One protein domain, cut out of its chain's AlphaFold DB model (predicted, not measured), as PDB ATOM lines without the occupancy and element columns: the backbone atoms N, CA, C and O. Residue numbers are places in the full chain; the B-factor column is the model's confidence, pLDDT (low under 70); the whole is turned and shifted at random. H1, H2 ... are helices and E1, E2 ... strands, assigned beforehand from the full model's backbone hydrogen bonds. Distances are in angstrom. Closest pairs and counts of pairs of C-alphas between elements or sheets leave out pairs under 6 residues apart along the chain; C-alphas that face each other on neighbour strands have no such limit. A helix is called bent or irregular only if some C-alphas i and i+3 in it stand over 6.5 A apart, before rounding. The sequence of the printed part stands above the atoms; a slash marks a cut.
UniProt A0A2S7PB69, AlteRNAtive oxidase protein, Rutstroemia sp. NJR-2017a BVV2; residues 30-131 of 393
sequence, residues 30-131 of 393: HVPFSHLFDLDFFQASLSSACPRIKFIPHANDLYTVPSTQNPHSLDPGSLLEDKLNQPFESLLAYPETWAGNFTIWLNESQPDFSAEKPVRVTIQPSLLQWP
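What this domain is: This is residues 30 to 131 of the 393 residues of the protein "AlteRNAtive oxidase protein" of Rutstroemia sp. NJR-2017a BVV2 (UniProt A0A2S7PB69). With little regular structure, this is a loose tangle of loops round a short ribbon of two parallel strands, E1 and E2, with H4 and the short H3 packed together and H1 set far off. The 102 printed residues include, in order, H1 H2 E1 H3 H4 E2; the class is mostly helix, with under half of the residues in named elements. The radius of gyration of the C-alphas is 16.3 A, loose; the spans are 43 by 37 by 28 A.

How they stand to each other: H1, residues 39 to 49, is apart from H2, residues 59 to 62. E1, residues 72 to 74, and E2, residues 121 to 123, are parallel neighbours at 29 degrees; N 74 and O 122, 2.9 A apart, are within hydrogen-bond range. H3, residues 76 to 79, touches H4, residues 95 to 109; their closest C-alphas, Leu 79 and Asn 101, are 6.0 A apart. E1, H3, H4 and E2 form a strand-helix-strand unit, parallel strands joined through helices, with a right-handed crossover. Every O i to N i+4 pair is within hydrogen-bond range in H1, 9 of 11 in H4; H2 and H3 are too short for one.

Where its parts are: H1 begins at C-alpha 39 (128.310, 140.478, 68.102) and spans 15.3 A. H4 spans 21.0 A and is only just irregular, with C-alphas 96 and 99 6.9 A apart. E2 ends at C-alpha 123 (109.682, 145.816, 66.095).

The domain as a whole: The printed part has no cut. The links H3 to H4 and H4 to E2 are long. pLDDT is under 70 at residues 30, 83 and 85 to 88.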
ATOM      1  N   HIS A  30     120.238 141.446  53.313       66.62
ATOM      2  CA  HIS A  30     120.293 141.248  54.749       66.62
ATOM      3  C   HIS A  30     121.667 140.684  55.097       66.62
ATOM      4  O   HIS A  30     121.994 139.551  54.749       66.62
ATOM      5  N   VAL A  31     122.481 141.499  55.757       80.62
ATOM      6  CA  VAL A  31     123.785 141.083  56.265       80.62
ATOM      7  C   VAL A  31     123.658 140.712  57.741       80.62
ATOM      8  O   VAL A  31     122.841 141.306  58.457       80.62
ATOM      9  N   PRO A  32     124.443 139.736  58.228       85.50
ATOM     10  CA  PRO A  32     124.461 139.415  59.648       85.50
ATOM     11  C   PRO A  32     124.972 140.614  60.456       85.50
ATOM     12  O   PRO A  32     125.776 141.403  59.965       85.50
ATOM     13  N   PHE A  33     124.569 140.727  61.721       87.12
ATOM     14  CA  PHE A  33     125.002 141.809  62.615       87.12
ATOM     15  C   PHE A  33     126.522 141.926  62.711       87.12
ATOM     16  O   PHE A  33     127.067 143.030  62.701       87.12
ATOM     17  N   SER A  34     127.203 140.777  62.682       90.75
ATOM     18  CA  SER A  34     128.662 140.658  62.664       90.75
ATOM     19  C   SER A  34     129.341 141.301  61.449       90.75
ATOM     20  O   SER A  34     130.556 141.466  61.454       90.75
ATOM     21  N   HIS A  35     128.588 141.656  60.400       91.81
ATOM     22  CA  HIS A  35     129.107 142.376  59.232       91.81
ATOM     23  C   HIS A  35     129.571 143.794  59.584       91.81
ATOM     24  O   HIS A  35     130.558 144.284  59.031       91.81
ATOM     25  N   LEU A  36     128.858 144.450  60.504       92.38
ATOM     26  CA  LEU A  36     129.112 145.833  60.911       92.38
ATOM     27  C   LEU A  36     129.563 145.945  62.368       92.38
ATOM     28  O   LEU A  36     130.399 146.790  62.683       92.38
ATOM     29  N   PHE A  37     129.043 145.090  63.248       95.12
ATOM     30  CA  PHE A  37     129.185 145.242  64.690       95.12
ATOM     31  C   PHE A  37     129.748 143.994  65.361       95.12
ATOM     32  O   PHE A  37     129.637 142.874  64.874       95.12
ATOM     33  N   ASP A  38     130.375 144.194  66.510       95.69
ATOM     34  CA  ASP A  38     130.955 143.129  67.318       95.69
ATOM     35  C   ASP A  38     129.855 142.388  68.092       95.69
ATOM     36  O   ASP A  38     129.384 142.848  69.138       95.69
ATOM     37  N   LEU A  39     129.406 141.261  67.535       92.88
ATOM     38  CA  LEU A  39     128.310 140.478  68.102       92.88
ATOM     39  C   LEU A  39     128.650 139.913  69.483       92.88
ATOM     40  O   LEU A  39     127.808 139.974  70.376       92.88
ATOM     41  N   ASP A  40     129.866 139.400  69.664       93.94
ATOM     42  CA  ASP A  40     130.281 138.775  70.921       93.94
ATOM     43  C   ASP A  40     130.287 139.807  72.049       93.94
ATOM     44  O   ASP A  40     129.762 139.565  73.137       93.94
ATOM     45  N   PHE A  41     130.808 141.006  71.773       94.75
ATOM     46  CA  PHE A  41     130.757 142.103  72.730       94.75
ATOM     47  C   PHE A  41     129.333 142.548  73.041       94.75
ATOM     48  O   PHE A  41     129.017 142.776  74.211       94.75
ATOM     49  N   PHE A  42     128.483 142.685  72.021       93.50
ATOM     50  CA  PHE A  42     127.087 143.069  72.208       93.50
ATOM     51  C   PHE A  42     126.354 142.056  73.096       93.50
ATOM     52  O   PHE A  42     125.713 142.441  74.075       93.50
ATOM     53  N   GLN A  43     126.512 140.760  72.811       92.75
ATOM     54  CA  GLN A  43     125.895 139.684  73.583       92.75
ATOM     55  C   GLN A  43     126.408 139.634  75.020       92.75
ATOM     56  O   GLN A  43     125.600 139.560  75.948       92.75
ATOM     57  N   ALA A  44     127.725 139.710  75.219       93.00
ATOM     58  CA  ALA A  44     128.323 139.701  76.550       93.00
ATOM     59  C   ALA A  44     127.873 140.914  77.379       93.00
ATOM     60  O   ALA A  44     127.451 140.761  78.526       93.00
ATOM     61  N   SER A  45     127.893 142.110  76.782       92.50
ATOM     62  CA  SER A  45     127.529 143.355  77.466       92.50
ATOM     63  C   SER A  45     126.045 143.388  77.825       92.50
ATOM     64  O   SER A  45     125.701 143.679  78.969       92.50
ATOM     65  N   LEU A  46     125.160 143.040  76.882       90.69
ATOM     66  CA  LEU A  46     123.720 143.043  77.142       90.69
ATOM     67  C   LEU A  46     123.321 141.945  78.131       90.69
ATOM     68  O   LEU A  46     122.508 142.207  79.008       90.69
ATOM     69  N   SER A  47     123.904 140.744  78.045       91.25
ATOM     70  CA  SER A  47     123.595 139.660  78.994       91.25
ATOM     71  C   SER A  47     124.053 140.000  80.413       91.25
ATOM     72  O   SER A  47     123.384 139.640  81.379       91.25
ATOM     73  N   SER A  48     125.176 140.715  80.543       91.19
ATOM     74  CA  SER A  48     125.671 141.186  81.837       91.19
ATOM     75  C   SER A  48     124.793 142.293  82.426       91.19
ATOM     76  O   SER A  48     124.549 142.287  83.628       91.19
ATOM     77  N   ALA A  49     124.341 143.248  81.609       89.06
ATOM     78  CA  ALA A  49     123.513 144.368  82.063       89.06
ATOM     79  C   ALA A  49     122.038 143.973  82.278       89.06
ATOM     80  O   ALA A  49     121.379 144.477  83.183       89.06
ATOM     81  N   CYS A  50     121.529 143.048  81.464       88.94
ATOM     82  CA  CYS A  50     120.127 142.646  81.409       88.94
ATOM     83  C   CYS A  50     120.003 141.108  81.464       88.94
ATOM     84  O   CYS A  50     119.616 140.491  80.470       88.94
ATOM     85  N   PRO A  51     120.248 140.456  82.617       90.56
ATOM     86  CA  PRO A  51     120.311 138.989  82.728       90.56
ATOM     87  C   PRO A  51     118.983 138.271  82.434       90.56
ATOM     88  O   PRO A  51     118.943 137.055  82.255       90.56
ATOM     89  N   ARG A  52     117.873 139.016  82.392       89.69
ATOM     90  CA  ARG A  52     116.553 138.503  82.003       89.69
ATOM     91  C   ARG A  52     116.363 138.431  80.484       89.69
ATOM     92  O   ARG A  52     115.454 137.736  80.037       89.69
ATOM     93  N   ILE A  53     117.192 139.126  79.704       89.12
ATOM     94  CA  ILE A  53     117.172 139.074  78.241       89.12
ATOM     95  C   ILE A  53     117.971 137.851  77.796       89.12
ATOM     96  O   ILE A  53     119.126 137.672  78.173       89.12
ATOM     97  N   LYS A  54     117.345 137.003  76.976       87.31
ATOM     98  CA  LYS A  54     117.990 135.832  76.380       87.31
ATOM     99  C   LYS A  54     118.143 136.035  74.884       87.31
ATOM    100  O   LYS A  54     117.185 136.382  74.198       87.31
ATOM    101  N   PHE A  55     119.341 135.767  74.383       87.94
ATOM    102  CA  PHE A  55     119.604 135.761  72.954       87.94
ATOM    103  C   PHE A  55     119.134 134.452  72.335       87.94
ATOM    104  O   PHE A  55     119.520 133.371  72.776       87.94
ATOM    105  N   ILE A  56     118.328 134.572  71.286       87.31
ATOM    106  CA  ILE A  56     117.901 133.449  70.457       87.31
ATOM    107  C   ILE A  56     118.613 133.613  69.111       87.31
ATOM    108  O   ILE A  56     118.320 134.580  68.405       87.31
ATOM    109  N   PRO A  57     119.586 132.744  68.772       79.56
ATOM    110  CA  PRO A  57     120.426 132.923  67.587       79.56
ATOM    111  C   PRO A  57     119.637 132.972  66.281       79.56
ATOM    112  O   PRO A  57     120.006 133.714  65.366       79.56
ATOM    113  N   HIS A  58     118.570 132.178  66.190       81.88
ATOM    114  CA  HIS A  58     117.730 132.121  65.010       81.88
ATOM    115  C   HIS A  58     116.252 131.954  65.373       81.88
ATOM    116  O   HIS A  58     115.897 131.205  66.277       81.88
ATOM    117  N   ALA A  59     115.355 132.597  64.621       82.75
ATOM    118  CA  ALA A  59     113.911 132.470  64.845       82.75
ATOM    119  C   ALA A  59     113.421 131.010  64.756       82.75
ATOM    120  O   ALA A  59     112.502 130.623  65.470       82.75
ATOM    121  N   ASN A  60     114.067 130.190  63.921       85.19
ATOM    122  CA  ASN A  60     113.788 128.750  63.816       85.19
ATOM    123  C   ASN A  60     114.115 127.969  65.094       85.19
ATOM    124  O   ASN A  60     113.569 126.887  65.262       85.19
ATOM    125  N   ASP A  61     114.940 128.495  66.004       86.88
ATOM    126  CA  ASP A  61     115.234 127.840  67.287       86.88
ATOM    127  C   ASP A  61     114.006 127.837  68.218       86.88
ATOM    128  O   ASP A  61     113.967 127.109  69.207       86.88
ATOM    129  N   LEU A  62     112.963 128.597  67.867       86.56
ATOM    130  CA  LEU A  62     111.661 128.621  68.534       86.56
ATOM    131  C   LEU A  62     110.679 127.553  68.013       86.56
ATOM    132  O   LEU A  62     109.478 127.632  68.273       86.56
ATOM    133  N   TYR A  63     111.151 126.546  67.272       87.12
ATOM    134  CA  TYR A  63     110.302 125.490  66.700       87.12
ATOM    135  C   TYR A  63     109.479 124.715  67.746       87.12
ATOM    136  O   TYR A  63     108.391 124.236  67.436       87.12
ATOM    137  N   THR A  64     109.962 124.618  68.989       88.56
ATOM    138  CA  THR A  64     109.257 123.965  70.107       88.56
ATOM    139  C   THR A  64     108.188 124.841  70.759       88.56
ATOM    140  O   THR A  64     107.489 124.372  71.655       88.56
ATOM    141  N   VAL A  65     108.035 126.095  70.320       88.88
ATOM    142  CA  VAL A  65     107.119 127.080  70.906       88.88
ATOM    143  C   VAL A  65     106.170 127.617  69.822       88.88
ATOM    144  O   VAL A  65     106.393 128.704  69.274       88.88
ATOM    145  N   PRO A  66     105.097 126.874  69.474       87.88
ATOM    146  CA  PRO A  66     104.226 127.202  68.341       87.88
ATOM    147  C   PRO A  66     103.582 128.593  68.406       87.88
ATOM    148  O   PRO A  66     103.342 129.200  67.365       87.88
ATOM    149  N   SER A  67     103.352 129.137  69.607       88.38
ATOM    150  CA  SER A  67     102.781 130.481  69.799       88.38
ATOM    151  C   SER A  67     103.640 131.607  69.210       88.38
ATOM    152  O   SER A  67     103.142 132.699  68.969       88.38
ATOM    153  N   THR A  68     104.920 131.347  68.937       88.25
ATOM    154  CA  THR A  68     105.860 132.342  68.394       88.25
ATOM    155  C   THR A  68     105.990 132.308  66.871       88.25
ATOM    156  O   THR A  68     106.707 133.134  66.304       88.25
ATOM    157  N   GLN A  69     105.324 131.371  66.187       84.94
ATOM    158  CA  GLN A  69     105.483 131.185  64.740       84.94
ATOM    159  C   GLN A  69     104.953 132.377  63.934       84.94
ATOM    160  O   GLN A  69     105.557 132.756  62.930       84.94
ATOM    161  N   ASN A  70     103.900 133.029  64.431       85.62
ATOM    162  CA  ASN A  70     103.311 134.221  63.832       85.62
ATOM    163  C   ASN A  70     103.753 135.458  64.629       85.62
ATOM    164  O   ASN A  70     103.327 135.620  65.771       85.62
ATOM    165  N   PRO A  71     104.645 136.309  64.088       87.94
ATOM    166  CA  PRO A  71     105.045 137.522  64.778       87.94
ATOM    167  C   PRO A  71     103.966 138.600  64.659       87.94
ATOM    168  O   PRO A  71     103.416 138.807  63.579       87.94
ATOM    169  N   HIS A  72     103.764 139.364  65.728       90.00
ATOM    170  CA  HIS A  72     102.996 140.605  65.679       90.00
ATOM    171  C   HIS A  72     103.938 141.753  65.320       90.00
ATOM    172  O   HIS A  72     104.913 142.003  66.028       90.00
ATOM    173  N   SER A  73     103.687 142.424  64.198       90.81
ATOM    174  CA  SER A  73     104.472 143.595  63.805       90.81
ATOM    175  C   SER A  73     104.046 144.805  64.631       90.81
ATOM    176  O   SER A  73     102.855 145.090  64.710       90.81
ATOM    177  N   LEU A  74     105.014 145.541  65.173       89.25
ATOM    178  CA  LEU A  74     104.786 146.763  65.935       89.25
ATOM    179  C   LEU A  74     105.653 147.899  65.386       89.25
ATOM    180  O   LEU A  74     106.879 147.786  65.387       89.25
ATOM    181  N   ASP A  75     105.024 148.988  64.951       86.62
ATOM    182  CA  ASP A  75     105.693 150.285  64.816       86.62
ATOM    183  C   ASP A  75     105.643 150.985  66.183       86.62
ATOM    184  O   ASP A  75     104.547 151.261  66.671       86.62
ATOM    185  N   PRO A  76     106.781 151.269  66.844       83.31
ATOM    186  CA  PRO A  76     106.756 151.934  68.145       83.31
ATOM    187  C   PRO A  76     106.035 153.286  68.116       83.31
ATOM    188  O   PRO A  76     105.444 153.666  69.126       83.31
ATOM    189  N   GLY A  77     106.048 153.979  66.971       82.56
ATOM    190  CA  GLY A  77     105.365 155.256  66.775       82.56
ATOM    191  C   GLY A  77     103.847 155.145  66.609       82.56
ATOM    192  O   GLY A  77     103.159 156.145  66.778       82.56
ATOM    193  N   SER A  78     103.297 153.960  66.313       85.19
ATOM    194  CA  SER A  78     101.848 153.792  66.114       85.19
ATOM    195  C   SER A  78     101.058 153.676  67.417       85.19
ATOM    196  O   SER A  78      99.834 153.625  67.382       85.19
ATOM    197  N   LEU A  79     101.742 153.573  68.560       86.88
ATOM    198  CA  LEU A  79     101.110 153.449  69.877       86.88
ATOM    199  C   LEU A  79     100.709 154.798  70.484       86.88
ATOM    200  O   LEU A  79     100.178 154.830  71.594       86.88
ATOM    201  N   LEU A  80     101.004 155.904  69.799       80.50
ATOM    202  CA  LEU A  80     100.751 157.260  70.268       80.50
ATOM    203  C   LEU A  80     100.103 158.073  69.145       80.50
ATOM    204  O   LEU A  80     100.581 158.071  68.011       80.50
ATOM    205  N   GLU A  81      98.998 158.746  69.466       70.75
ATOM    206  CA  GLU A  81      98.293 159.623  68.522       70.75
ATOM    207  C   GLU A  81      99.007 160.974  68.382       70.75
ATOM    208  O   GLU A  81      99.104 161.520  67.280       70.75
ATOM    209  N   ASP A  82      99.572 161.472  69.485       76.06
ATOM    210  CA  ASP A  82     100.235 162.768  69.538       76.06
ATOM    211  C   ASP A  82     101.698 162.676  69.093       76.06
ATOM    212  O   ASP A  82     102.521 161.955  69.670       76.06
ATOM    213  N   LYS A  83     102.029 163.466  68.072       68.69
ATOM    214  CA  LYS A  83     103.387 163.649  67.554       68.69
ATOM    215  C   LYS A  83     103.871 165.053  67.878       68.69
ATOM    216  O   LYS A  83     103.074 165.990  67.926       68.69
ATOM    217  N   LEU A  84     105.180 165.212  68.065       71.06
ATOM    218  CA  LEU A  84     105.758 166.551  68.128       71.06
ATOM    219  C   LEU A  84     105.599 167.266  66.777       71.06
ATOM    220  O   LEU A  84     105.448 166.646  65.725       71.06
ATOM    221  N   ASN A  85     105.652 168.595  66.806       68.38
ATOM    222  CA  ASN A  85     105.661 169.396  65.584       68.38
ATOM    223  C   ASN A  85     106.981 169.214  64.817       68.38
ATOM    224  O   ASN A  85     107.992 168.768  65.370       68.38
ATOM    225  N   GLN A  86     106.996 169.628  63.546       59.91
ATOM    226  CA  GLN A  86     108.234 169.689  62.764       59.91
ATOM    227  C   GLN A  86     109.346 170.425  63.520       59.91
ATOM    228  O   GLN A  86     109.076 171.456  64.142       59.91
ATOM    229  N   PRO A  87     110.599 169.937  63.442       59.44
ATOM    230  CA  PRO A  87     111.105 168.818  62.634       59.44
ATOM    231  C   PRO A  87     111.073 167.451  63.347       59.44
ATOM    232  O   PRO A  87     111.659 166.493  62.848       59.44
ATOM    233  N   PHE A  88     110.411 167.339  64.498       66.62
ATOM    234  CA  PHE A  88     110.462 166.162  65.368       66.62
ATOM    235  C   PHE A  88     109.218 165.286  65.300       66.62
ATOM    236  O   PHE A  88     108.934 164.558  66.241       66.62
ATOM    237  N   GLU A  89     108.488 165.309  64.190       70.56
ATOM    238  CA  GLU A  89     107.265 164.510  64.025       70.56
ATOM    239  C   GLU A  89     107.486 163.004  64.239       70.56
ATOM    240  O   GLU A  89     106.535 162.265  64.487       70.56
ATOM    241  N   SER A  90     108.733 162.531  64.133       72.19
ATOM    242  CA  SER A  90     109.092 161.156  64.465       72.19
ATOM    243  C   SER A  90     109.163 160.893  65.970       72.19
ATOM    244  O   SER A  90     108.919 159.759  66.366       72.19
ATOM    245  N   LEU A  91     109.490 161.894  66.796       76.50
ATOM    246  CA  LEU A  91     109.657 161.744  68.239       76.50
ATOM    247  C   LEU A  91     108.320 161.605  68.963       76.50
ATOM    248  O   LEU A  91     107.352 162.317  68.688       76.50
ATOM    249  N   LEU A  92     108.308 160.706  69.946       80.19
ATOM    250  CA  LEU A  92     107.187 160.524  70.854       80.19
ATOM    251  C   LEU A  92     107.039 161.747  71.766       80.19
ATOM    252  O   LEU A  92     107.980 162.104  72.470       80.19
ATOM    253  N   ALA A  93     105.848 162.348  71.779       82.12
ATOM    254  CA  ALA A  93     105.544 163.493  72.640       82.12
ATOM    255  C   ALA A  93     105.411 163.112  74.129       82.12
ATOM    256  O   ALA A  93     105.770 163.902  74.994       82.12
ATOM    257  N   TYR A  94     104.924 161.896  74.409       85.38
ATOM    258  CA  TYR A  94     104.648 161.388  75.761       85.38
ATOM    259  C   TYR A  94     105.279 159.999  75.971       85.38
ATOM    260  O   TYR A  94     104.560 158.991  76.071       85.38
ATOM    261  N   PRO A  95     106.623 159.898  75.968       87.19
ATOM    262  CA  PRO A  95     107.347 158.627  76.091       87.19
ATOM    263  C   PRO A  95     106.966 157.819  77.346       87.19
ATOM    264  O   PRO A  95     106.991 156.587  77.317       87.19
ATOM    265  N   GLU A  96     106.533 158.474  78.425       88.62
ATOM    266  CA  GLU A  96     106.098 157.850  79.678       88.62
ATOM    267  C   GLU A  96     104.853 156.973  79.538       88.62
ATOM    268  O   GLU A  96     104.682 155.997  80.272       88.62
ATOM    269  N   THR A  97     103.991 157.280  78.569       90.75
ATOM    270  CA  THR A  97     102.754 156.523  78.331       90.75
ATOM    271  C   THR A  97     102.978 155.297  77.446       90.75
ATOM    272  O   THR A  97     102.157 154.375  77.439       90.75
ATOM    273  N   TRP A  98     104.125 155.224  76.759       91.25
ATOM    274  CA  TRP A  98     104.416 154.192  75.765       91.25
ATOM    275  C   TRP A  98     104.317 152.772  76.335       91.25
ATOM    276  O   TRP A  98     103.722 151.895  75.713       91.25
ATOM    277  N   ALA A  99     104.839 152.534  77.543       92.19
ATOM    278  CA  ALA A  99     104.802 151.208  78.169       92.19
ATOM    279  C   ALA A  99     103.368 150.745  78.496       92.19
ATOM    280  O   ALA A  99     103.037 149.562  78.349       92.19
ATOM    281  N   GLY A 100     102.505 151.680  78.910       94.12
ATOM    282  CA  GLY A 100     101.083 151.420  79.129       94.12
ATOM    283  C   GLY A 100     100.378 151.073  77.821       94.12
ATOM    284  O   GLY A 100      99.724 150.033  77.731       94.12
ATOM    285  N   ASN A 101     100.603 151.875  76.779       93.62
ATOM    286  CA  ASN A 101     100.001 151.663  75.461       93.62
ATOM    287  C   ASN A 101     100.489 150.367  74.804       93.62
ATOM    288  O   ASN A 101      99.694 149.650  74.205       93.62
ATOM    289  N   PHE A 102     101.761 150.005  74.983       93.25
ATOM    290  CA  PHE A 102     102.286 148.712  74.545       93.25
ATOM    291  C   PHE A 102     101.577 147.545  75.241       93.25
ATOM    292  O   PHE A 102     101.258 146.549  74.598       93.25
ATOM    293  N   THR A 103     101.293 147.667  76.541       93.19
ATOM    294  CA  THR A 103     100.571 146.631  77.295       93.19
ATOM    295  C   THR A 103      99.130 146.483  76.806       93.19
ATOM    296  O   THR A 103      98.657 145.360  76.636       93.19
ATOM    297  N   ILE A 104      98.445 147.600  76.537       93.75
ATOM    298  CA  ILE A 104      97.094 147.608  75.953       93.75
ATOM    299  C   ILE A 104      97.118 146.932  74.580       93.75
ATOM    300  O   ILE A 104      96.413 145.947  74.372       93.75
ATOM    301  N   TRP A 105      98.005 147.387  73.693       93.94
ATOM    302  CA  TRP A 105      98.180 146.816  72.359       93.94
ATOM    303  C   TRP A 105      98.487 145.315  72.401       93.94
ATOM    304  O   TRP A 105      97.948 144.554  71.597       93.94
ATOM    305  N   LEU A 106      99.324 144.865  73.340       92.38
ATOM    306  CA  LEU A 106      99.676 143.453  73.487       92.38
ATOM    307  C   LEU A 106      98.470 142.614  73.933       92.38
ATOM    308  O   LEU A 106      98.240 141.547  73.364       92.38
ATOM    309  N   ASN A 107      97.684 143.105  74.898       92.19
ATOM    310  CA  ASN A 107      96.462 142.443  75.368       92.19
ATOM    311  C   ASN A 107      95.395 142.353  74.268       92.19
ATOM    312  O   ASN A 107      94.710 141.341  74.164       92.19
ATOM    313  N   GLU A 108      95.259 143.389  73.440       91.06
ATOM    314  CA  GLU A 108      94.326 143.403  72.307       91.06
ATOM    315  C   GLU A 108      94.798 142.500  71.162       91.06
ATOM    316  O   GLU A 108      93.995 141.809  70.535       91.06
ATOM    317  N   SER A 109      96.109 142.477  70.904       86.62
ATOM    318  CA  SER A 109      96.709 141.697  69.819       86.62
ATOM    319  C   SER A 109      96.757 140.200  70.114       86.62
ATOM    320  O   SER A 109      96.644 139.399  69.184       86.62
ATOM    321  N   GLN A 110      96.959 139.814  71.378       83.56
ATOM    322  CA  GLN A 110      97.020 138.417  71.809       83.56
ATOM    323  C   GLN A 110      96.586 138.276  73.283       83.56
ATOM    324  O   GLN A 110      97.442 138.248  74.163       83.56
ATOM    325  N   PRO A 111      95.285 138.117  73.582       78.69
ATOM    326  CA  PRO A 111      94.773 138.118  74.960       78.69
ATOM    327  C   PRO A 111      95.306 136.993  75.867       78.69
ATOM    328  O   PRO A 111      95.381 137.157  77.081       78.69
ATOM    329  N   ASP A 112      95.704 135.856  75.287       86.75
ATOM    330  CA  ASP A 112      96.029 134.622  76.022       86.75
ATOM    331  C   ASP A 112      97.547 134.358  76.159       86.75
ATOM    332  O   ASP A 112      97.983 133.198  76.147       86.75
ATOM    333  N   PHE A 113      98.387 135.399  76.228       89.25
ATOM    334  CA  PHE A 113      99.833 135.201  76.399       89.25
ATOM    335  C   PHE A 113     100.209 134.770  77.823       89.25
ATOM    336  O   PHE A 113      99.659 135.244  78.814       89.25
ATOM    337  N   SER A 114     101.187 133.870  77.939       89.94
ATOM    338  CA  SER A 114     101.712 133.393  79.228       89.94
ATOM    339  C   SER A 114     103.173 132.951  79.106       89.94
ATOM    340  O   SER A 114     103.766 133.016  78.027       89.94
ATOM    341  N   ALA A 115     103.774 132.473  80.200       86.00
ATOM    342  CA  ALA A 115     105.110 131.875  80.154       86.00
ATOM    343  C   ALA A 115     105.152 130.611  79.269       86.00
ATOM    344  O   ALA A 115     106.149 130.358  78.595       86.00
ATOM    345  N   GLU A 116     104.061 129.844  79.239       88.31
ATOM    346  CA  GLU A 116     103.879 128.649  78.406       88.31
ATOM    347  C   GLU A 116     103.507 128.998  76.958       88.31
ATOM    348  O   GLU A 116     103.759 128.209  76.045       88.31
ATOM    349  N   LYS A 117     102.909 130.175  76.741       90.25
ATOM    350  CA  LYS A 117     102.493 130.696  75.432       90.25
ATOM    351  C   LYS A 117     103.086 132.090  75.193       90.25
ATOM    352  O   LYS A 117     102.348 133.078  75.198       90.25
ATOM    353  N   PRO A 118     104.411 132.205  75.000       91.06
ATOM    354  CA  PRO A 118     105.036 133.499  74.772       91.06
ATOM    355  C   PRO A 118     104.649 134.065  73.403       91.06
ATOM    356  O   PRO A 118     104.344 133.321  72.465       91.06
ATOM    357  N   VAL A 119     104.726 135.390  73.289       91.19
ATOM    358  CA  VAL A 119     104.419 136.144  72.066       91.19
ATOM    359  C   VAL A 119     105.704 136.623  71.417       91.19
ATOM    360  O   VAL A 119     106.612 137.112  72.090       91.19
ATOM    361  N   ARG A 120     105.773 136.506  70.089       91.06
ATOM    362  CA  ARG A 120     106.847 137.108  69.299       91.06
ATOM    363  C   ARG A 120     106.368 138.436  68.728       91.06
ATOM    364  O   ARG A 120     105.458 138.459  67.905       91.06
ATOM    365  N   VAL A 121     107.018 139.523  69.129       91.31
ATOM    366  CA  VAL A 121     106.792 140.862  68.573       91.31
ATOM    367  C   VAL A 121     107.966 141.220  67.664       91.31
ATOM    368  O   VAL A 121     109.123 141.109  68.071       91.31
ATOM    369  N   THR A 122     107.674 141.640  66.437       90.38
ATOM    370  CA  THR A 122     108.663 142.187  65.504       90.38
ATOM    371  C   THR A 122     108.564 143.703  65.533       90.38
ATOM    372  O   THR A 122     107.586 144.269  65.049       90.38
ATOM    373  N   ILE A 123     109.586 144.356  66.079       87.94
ATOM    374  CA  ILE A 123     109.682 145.816  66.095       87.94
ATOM    375  C   ILE A 123     110.109 146.302  64.706       87.94
ATOM    376  O   ILE A 123     111.120 145.843  64.168       87.94
ATOM    377  N   GLN A 124     109.328 147.202  64.113       84.94
ATOM    378  CA  GLN A 124     109.670 147.830  62.842       84.94
ATOM    379  C   GLN A 124     110.847 148.804  63.010       84.94
ATOM    380  O   GLN A 124     111.049 149.340  64.102       84.94
ATOM    381  N   PRO A 125     111.643 149.046  61.950       77.69
ATOM    382  CA  PRO A 125     112.726 150.018  62.006       77.69
ATOM    383  C   PRO A 125     112.205 151.404  62.393       77.69
ATOM    384  O   PRO A 125     111.437 152.012  61.653       77.69
ATOM    385  N   SER A 126     112.669 151.907  63.531       73.69
ATOM    386  CA  SER A 126     112.378 153.250  64.014       73.69
ATOM    387  C   SER A 126     113.613 154.135  63.872       73.69
ATOM    388  O   SER A 126     114.727 153.757  64.242       73.69
ATOM    389  N   LEU A 127     113.431 155.330  63.311       73.56
ATOM    390  CA  LEU A 127     114.476 156.345  63.231       73.56
ATOM    391  C   LEU A 127     114.038 157.548  64.055       73.56
ATOM    392  O   LEU A 127     112.995 158.122  63.767       73.56
ATOM    393  N   LEU A 128     114.850 157.920  65.052       74.81
ATOM    394  CA  LEU A 128     114.622 159.104  65.889       74.81
ATOM    395  C   LEU A 128     113.182 159.164  66.429       74.81
ATOM    396  O   LEU A 128     112.524 160.192  66.311       74.81
ATOM    397  N   GLN A 129     112.680 158.040  66.956       80.56
ATOM    398  CA  GLN A 129     111.353 157.987  67.575       80.56
ATOM    399  C   GLN A 129     111.398 158.229  69.086       80.56
ATOM    400  O   GLN A 129     110.487 158.829  69.639       80.56
ATOM    401  N   TRP A 130     112.461 157.812  69.770       83.44
ATOM    402  CA  TRP A 130     112.545 157.941  71.223       83.44
ATOM    403  C   TRP A 130     113.262 159.235  71.643       83.44
ATOM    404  O   TRP A 130     114.386 159.465  71.177       83.44
ATOM    405  N   PRO A 131     112.663 160.073  72.509       78.88
ATOM    406  CA  PRO A 131     113.311 161.279  73.007       78.88
ATOM    407  C   PRO A 131     114.384 160.917  74.049       78.88
ATOM    408  O   PRO A 131     114.098 160.381  75.114       78.88
TER     409      PRO A 131